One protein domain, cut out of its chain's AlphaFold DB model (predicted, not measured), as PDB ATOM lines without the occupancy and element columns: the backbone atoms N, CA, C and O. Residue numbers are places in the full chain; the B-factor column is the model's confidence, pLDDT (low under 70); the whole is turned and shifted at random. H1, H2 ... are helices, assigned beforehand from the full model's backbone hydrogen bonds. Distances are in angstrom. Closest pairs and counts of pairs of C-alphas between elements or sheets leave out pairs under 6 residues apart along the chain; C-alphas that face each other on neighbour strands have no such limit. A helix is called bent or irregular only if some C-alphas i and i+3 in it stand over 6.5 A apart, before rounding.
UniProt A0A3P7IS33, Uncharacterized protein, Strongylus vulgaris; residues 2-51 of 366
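Overview. This is residues 2 to 51 of the 366 residues of an uncharacterized protein of Strongylus vulgaris (UniProt A0A3P7IS33). Three helices meet at two tight corners, each about perpendicular to the one before it, and form a small body from which two arms stick out. H2 lies between the corners, with the end of H1 at one and the start of H3 at the other; residues 2 to 8 make one arm and residues 42 to 51, mostly H3, make the other. The printed part has 50 residues with three named helices in the order H1, H2, H3 and no named strand, and the class is all helix. The whole is only just loose, close to compact, with a radius of gyration of the C-alphas of 11.9 A, and it spans 32 by 30 by 17 A.

Along the chain. Begin at Glu 2 and go on to C-alpha 4 at (121.496, 188.716, 155.427), where H1 begins; it holds residues 4 to 13 and measures 14.2 A from first to last C-alpha. Next find C-alpha 18 at (132.307, 183.252, 171.970), the start of H2, which holds residues 18 to 30 and is 18.2 A long. Then H3 holds residues 34 to 50, the longest helix with 17 residues and 24.2 A; its last C-alpha, 50, is at (119.080, 164.004, 159.465). No helix is bent or irregular.

Arrangement. Look first where H1 meets H2: they touch only at the corner by their link, and the closest C-alphas are those of Val 12 and Ala 20, 5.2 A apart. Their lines are about perpendicular, at 75 degrees, and H2 touches H1 with residues 19 to 20 alone. Go along H2 and you find that H2 and H3 touch, with the closest C-alphas, those of Ser 27 and Val 34, 5.6 A apart. H2 touches H3 with residues 23 to 27 alone, and H3 touches H2 with residues 34 to 38 alone. The lines of H2 and H3 are only just about perpendicular, at 72 degrees. H1 and H3 are near each other, with 5 pairs of C-alphas within 10 A and no pair within 8 A. Along the backbone, every O i to N i+4 pair is within hydrogen-bond range in H1, H2 and H3.

Size, cuts and confidence. The C-alphas of Glu 2 and Gly 51 are the two farthest apart, at 34.7 A. Without the stretches that stand free, the body has 33 residues, spans 22 by 16 by 12 A and has a radius of gyration of 8.7 A. The printed part has no cut, and the links H1 to H2, of 4 residues, and H2 to H3, of 3 residues, are tight. The mean pLDDT of the printed part is 73.6; look for values under 70 at residue 2, residue 4, residues 7 to 8, residues 11 to 19 and residues 45 to 51.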
ATOM      1  N   GLU A   2     119.481 195.831 155.744       65.12
ATOM      2  CA  GLU A   2     120.779 195.148 155.732       65.12
ATOM      3  C   GLU A   2     120.599 193.774 155.088       65.12
ATOM      4  O   GLU A   2     119.599 193.089 155.345       65.12
ATOM      5  N   THR A   3     121.506 193.394 154.192       79.81
ATOM      6  CA  THR A   3     121.413 192.079 153.566       79.81
ATOM      7  C   THR A   3     121.779 191.017 154.601       79.81
ATOM      8  O   THR A   3     122.571 191.259 155.510       79.81
ATOM      9  N   LEU A   4     121.203 189.816 154.495       59.72
ATOM     10  CA  LEU A   4     121.496 188.716 155.427       59.72
ATOM     11  C   LEU A   4     123.008 188.417 155.508       59.72
ATOM     12  O   LEU A   4     123.493 187.997 156.556       59.72
ATOM     13  N   GLY A   5     123.743 188.680 154.422       74.12
ATOM     14  CA  GLY A   5     125.200 188.592 154.376       74.12
ATOM     15  C   GLY A   5     125.891 189.575 155.320       74.12
ATOM     16  O   GLY A   5     126.789 189.159 156.044       74.12
ATOM     17  N   ASP A   6     125.429 190.824 155.393       74.56
ATOM     18  CA  ASP A   6     126.014 191.854 156.263       74.56
ATOM     19  C   ASP A   6     125.811 191.515 157.744       74.56
ATOM     20  O   ASP A   6     126.734 191.636 158.545       74.56
ATOM     21  N   ILE A   7     124.635 190.985 158.104       69.38
ATOM     22  CA  ILE A   7     124.319 190.565 159.481       69.38
ATOM     23  C   ILE A   7     125.174 189.361 159.901       69.38
ATOM     24  O   ILE A   7     125.632 189.281 161.043       69.38
ATOM     25  N   ILE A   8     125.379 188.400 158.994       67.25
ATOM     26  CA  ILE A   8     126.233 187.236 159.258       67.25
ATOM     27  C   ILE A   8     127.691 187.679 159.366       67.25
ATOM     28  O   ILE A   8     128.371 187.273 160.304       67.25
ATOM     29  N   HIS A   9     128.153 188.536 158.457       73.62
ATOM     30  CA  HIS A   9     129.515 189.049 158.469       73.62
ATOM     31  C   HIS A   9     129.797 189.832 159.753       73.62
ATOM     32  O   HIS A   9     130.794 189.569 160.421       73.62
ATOM     33  N   ASP A  10     128.889 190.719 160.166       74.19
ATOM     34  CA  ASP A  10     129.043 191.478 161.404       74.19
ATOM     35  C   ASP A  10     129.073 190.544 162.622       74.19
ATOM     36  O   ASP A  10     129.949 190.656 163.470       74.19
ATOM     37  N   ARG A  11     128.224 189.512 162.681       65.56
ATOM     38  CA  ARG A  11     128.250 188.551 163.800       65.56
ATOM     39  C   ARG A  11     129.466 187.629 163.827       65.56
ATOM     40  O   ARG A  11     129.914 187.275 164.914       65.56
ATOM     41  N   VAL A  12     129.983 187.227 162.667       63.16
ATOM     42  CA  VAL A  12     131.169 186.363 162.560       63.16
ATOM     43  C   VAL A  12     132.446 187.144 162.874       63.16
ATOM     44  O   VAL A  12     133.353 186.600 163.504       63.16
ATOM     45  N   TYR A  13     132.520 188.421 162.494       65.94
ATOM     46  CA  TYR A  13     133.702 189.251 162.733       65.94
ATOM     47  C   TYR A  13     133.681 189.996 164.066       65.94
ATOM     48  O   TYR A  13     134.746 190.342 164.589       65.94
ATOM     49  N   ASN A  14     132.509 190.195 164.666       67.75
ATOM     50  CA  ASN A  14     132.397 190.799 165.982       67.75
ATOM     51  C   ASN A  14     132.841 189.789 167.055       67.75
ATOM     52  O   ASN A  14     132.079 188.955 167.540       67.75
ATOM     53  N   GLN A  15     134.119 189.896 167.435       64.44
ATOM     54  CA  GLN A  15     134.817 189.098 168.459       64.44
ATOM     55  C   GLN A  15     134.149 189.125 169.842       64.44
ATOM     56  O   GLN A  15     134.587 188.430 170.760       64.44
ATOM     57  N   LYS A  16     133.092 189.922 170.018       68.75
ATOM     58  CA  LYS A  16     132.285 189.929 171.231       68.75
ATOM     59  C   LYS A  16     131.682 188.550 171.518       68.75
ATOM     60  O   LYS A  16     131.608 188.175 172.682       68.75
ATOM     61  N   TRP A  17     131.349 187.769 170.490       62.59
ATOM     62  CA  TRP A  17     130.686 186.471 170.642       62.59
ATOM     63  C   TRP A  17     131.680 185.310 170.754       62.59
ATOM     64  O   TRP A  17     132.612 185.185 169.958       62.59
ATOM     65  N   PHE A  18     131.452 184.415 171.715       59.34
ATOM     66  CA  PHE A  18     132.307 183.252 171.970       59.34
ATOM     67  C   PHE A  18     132.465 182.332 170.749       59.34
ATOM     68  O   PHE A  18     133.570 181.902 170.425       59.34
ATOM     69  N   THR A  19     131.382 182.099 170.004       62.16
ATOM     70  CA  THR A  19     131.393 181.321 168.755       62.16
ATOM     71  C   THR A  19     132.297 181.934 167.691       62.16
ATOM     72  O   THR A  19     133.024 181.195 167.032       62.16
ATOM     73  N   ALA A  20     132.322 183.263 167.559       73.31
ATOM     74  CA  ALA A  20     133.218 183.963 166.638       73.31
ATOM     75  C   ALA A  20     134.692 183.822 167.057       73.31
ATOM     76  O   ALA A  20     135.558 183.581 166.213       73.31
ATOM     77  N   ARG A  21     134.986 183.898 168.365       76.19
ATOM     78  CA  ARG A  21     136.342 183.664 168.900       76.19
ATOM     79  C   ARG A  21     136.805 182.225 168.650       76.19
ATOM     80  O   ARG A  21     137.929 182.015 168.198       76.19
ATOM     81  N   GLY A  22     135.933 181.243 168.876       73.94
ATOM     82  CA  GLY A  22     136.228 179.830 168.629       73.94
ATOM     83  C   GLY A  22     136.466 179.516 167.152       73.94
ATOM     84  O   GLY A  22     137.461 178.880 166.811       73.94
ATOM     85  N   LEU A  23     135.608 180.029 166.265       76.88
ATOM     86  CA  LEU A  23     135.769 179.919 164.811       76.88
ATOM     87  C   LEU A  23     137.086 180.533 164.324       76.88
ATOM     88  O   LEU A  23     137.747 179.951 163.467       76.88
ATOM     89  N   ARG A  24     137.500 181.668 164.902       80.25
ATOM     90  CA  ARG A  24     138.792 182.289 164.595       80.25
ATOM     91  C   ARG A  24     139.964 181.425 165.054       80.25
ATOM     92  O   ARG A  24     140.872 181.192 164.271       80.25
ATOM     93  N   SER A  25     139.925 180.908 166.281       77.19
ATOM     94  CA  SER A  25     140.996 180.048 166.801       77.19
ATOM     95  C   SER A  25     141.122 178.744 165.999       77.19
ATOM     96  O   SER A  25     142.227 178.316 165.676       77.19
ATOM     97  N   LEU A  26     139.995 178.162 165.576       75.75
ATOM     98  CA  LEU A  26     139.956 177.025 164.649       75.75
ATOM     99  C   LEU A  26     140.512 177.384 163.267       75.75
ATOM    100  O   LEU A  26     141.245 176.589 162.684       75.75
ATOM    101  N   SER A  27     140.185 178.566 162.746       89.44
ATOM    102  CA  SER A  27     140.720 179.071 161.477       89.44
ATOM    103  C   SER A  27     142.234 179.259 161.534       89.44
ATOM    104  O   SER A  27     142.936 178.779 160.648       89.44
ATOM    105  N   GLU A  28     142.752 179.848 162.610       86.75
ATOM    106  CA  GLU A  28     144.190 180.031 162.831       86.75
ATOM    107  C   GLU A  28     144.920 178.687 162.995       86.75
ATOM    108  O   GLU A  28     146.012 178.514 162.458       86.75
ATOM    109  N   ALA A  29     144.306 177.708 163.668       83.94
ATOM    110  CA  ALA A  29     144.896 176.384 163.864       83.94
ATOM    111  C   ALA A  29     144.887 175.511 162.596       83.94
ATOM    112  O   ALA A  29     145.814 174.737 162.370       83.94
ATOM    113  N   THR A  30     143.834 175.600 161.782       86.81
ATOM    114  CA  THR A  30     143.663 174.761 160.581       86.81
ATOM    115  C   THR A  30     144.192 175.414 159.306       86.81
ATOM    116  O   THR A  30     144.413 174.726 158.310       86.81
ATOM    117  N   GLY A  31     144.375 176.737 159.312       93.38
ATOM    118  CA  GLY A  31     144.672 177.535 158.124       93.38
ATOM    119  C   GLY A  31     143.489 177.665 157.156       93.38
ATOM    120  O   GLY A  31     143.672 178.124 156.029       93.38
ATOM    121  N   TRP A  32     142.284 177.232 157.543       93.88
ATOM    122  CA  TRP A  32     141.100 177.281 156.685       93.88
ATOM    123  C   TRP A  32     140.320 178.578 156.891       93.88
ATOM    124  O   TRP A  32     140.269 179.122 157.994       93.88
ATOM    125  N   GLY A  33     139.666 179.061 155.832       90.12
ATOM    126  CA  GLY A  33     138.796 180.234 155.912       90.12
ATOM    127  C   GLY A  33     137.626 180.013 156.877       90.12
ATOM    128  O   GLY A  33     137.006 178.946 156.876       90.12
ATOM    129  N   VAL A  34     137.311 181.037 157.675       84.88
ATOM    130  CA  VAL A  34     136.258 181.001 158.708       84.88
ATOM    131  C   VAL A  34     134.908 180.568 158.124       84.88
ATOM    132  O   VAL A  34     134.230 179.719 158.701       84.88
ATOM    133  N   ASP A  35     134.558 181.066 156.936       82.31
ATOM    134  CA  ASP A  35     133.315 180.709 156.241       82.31
ATOM    135  C   ASP A  35     133.261 179.232 155.846       82.31
ATOM    136  O   ASP A  35     132.207 178.597 155.908       82.31
ATOM    137  N   THR A  36     134.397 178.667 155.436       84.69
ATOM    138  CA  THR A  36     134.503 177.257 155.049       84.69
ATOM    139  C   THR A  36     134.322 176.368 156.269       84.69
ATOM    140  O   THR A  36     133.562 175.405 156.218       84.69
ATOM    141  N   ILE A  37     134.949 176.728 157.391       81.12
ATOM    142  CA  ILE A  37     134.804 176.010 158.662       81.12
ATOM    143  C   ILE A  37     133.357 176.085 159.152       81.12
ATOM    144  O   ILE A  37     132.773 175.056 159.484       81.12
ATOM    145  N   ALA A  38     132.747 177.272 159.138       81.00
ATOM    146  CA  ALA A  38     131.356 177.451 159.540       81.00
ATOM    147  C   ALA A  38     130.400 176.608 158.680       81.00
ATOM    148  O   ALA A  38     129.532 175.923 159.219       81.00
ATOM    149  N   LYS A  39     130.594 176.593 157.353       79.12
ATOM    150  CA  LYS A  39     129.805 175.763 156.429       79.12
ATOM    151  C   LYS A  39     130.005 174.277 156.681       79.12
ATOM    152  O   LYS A  39     129.023 173.547 156.669       79.12
ATOM    153  N   VAL A  40     131.234 173.827 156.930       80.56
ATOM    154  CA  VAL A  40     131.523 172.420 157.237       80.56
ATOM    155  C   VAL A  40     130.866 172.014 158.552       80.56
ATOM    156  O   VAL A  40     130.203 170.985 158.582       80.56
ATOM    157  N   ILE A  41     130.962 172.831 159.605       75.88
ATOM    158  CA  ILE A  41     130.302 172.568 160.892       75.88
ATOM    159  C   ILE A  41     128.779 172.541 160.721       75.88
ATOM    160  O   ILE A  41     128.128 171.635 161.231       75.88
ATOM    161  N   ALA A  42     128.205 173.485 159.973       74.00
ATOM    162  CA  ALA A  42     126.770 173.520 159.701       74.00
ATOM    163  C   ALA A  42     126.303 172.312 158.869       74.00
ATOM    164  O   ALA A  42     125.297 171.698 159.210       74.00
ATOM    165  N   CYS A  43     127.044 171.931 157.821       75.50
ATOM    166  CA  CYS A  43     126.757 170.737 157.018       75.50
ATOM    167  C   CYS A  43     126.886 169.463 157.849       75.50
ATOM    168  O   CYS A  43     126.051 168.575 157.727       75.50
ATOM    169  N   LEU A  44     127.905 169.381 158.705       72.88
ATOM    170  CA  LEU A  44     128.121 168.265 159.615       72.88
ATOM    171  C   LEU A  44     126.937 168.153 160.584       72.88
ATOM    172  O   LEU A  44     126.309 167.103 160.647       72.88
ATOM    173  N   LEU A  45     126.558 169.249 161.249       67.25
ATOM    174  CA  LEU A  45     125.385 169.308 162.128       67.25
ATOM    175  C   LEU A  45     124.100 168.911 161.395       67.25
ATOM    176  O   LEU A  45     123.324 168.129 161.926       67.25
ATOM    177  N   PHE A  46     123.882 169.404 160.176       65.56
ATOM    178  CA  PHE A  46     122.684 169.104 159.391       65.56
ATOM    179  C   PHE A  46     122.646 167.651 158.901       65.56
ATOM    180  O   PHE A  46     121.594 167.013 158.917       65.56
ATOM    181  N   TYR A  47     123.790 167.109 158.488       68.62
ATOM    182  CA  TYR A  47     123.940 165.703 158.123       68.62
ATOM    183  C   TYR A  47     123.672 164.795 159.324       68.62
ATOM    184  O   TYR A  47     122.991 163.783 159.198       68.62
ATOM    185  N   LEU A  48     124.146 165.194 160.504       56.00
ATOM    186  CA  LEU A  48     123.938 164.455 161.741       56.00
ATOM    187  C   LEU A  48     122.506 164.558 162.253       56.00
ATOM    188  O   LEU A  48     121.948 163.532 162.604       56.00
ATOM    189  N   LEU A  49     121.872 165.732 162.199       57.09
ATOM    190  CA  LEU A  49     120.454 165.872 162.550       57.09
ATOM    191  C   LEU A  49     119.526 165.028 161.659       57.09
ATOM    192  O   LEU A  49     118.473 164.607 162.121       57.09
ATOM    193  N   ASN A  50     119.890 164.800 160.394       63.88
ATOM    194  CA  ASN A  50     119.080 164.004 159.465       63.88
ATOM    195  C   ASN A  50     119.443 162.512 159.450       63.88
ATOM    196  O   ASN A  50     118.646 161.688 158.997       63.88
ATOM    197  N   GLY A  51     120.635 162.141 159.918       56.25
ATOM    198  CA  GLY A  51     121.009 160.748 160.111       56.25
ATOM    199  C   GLY A  51     120.325 160.238 161.370       56.25
ATOM    200  O   GLY A  51     120.824 160.504 162.452       56.25
TER     201      GLY A  51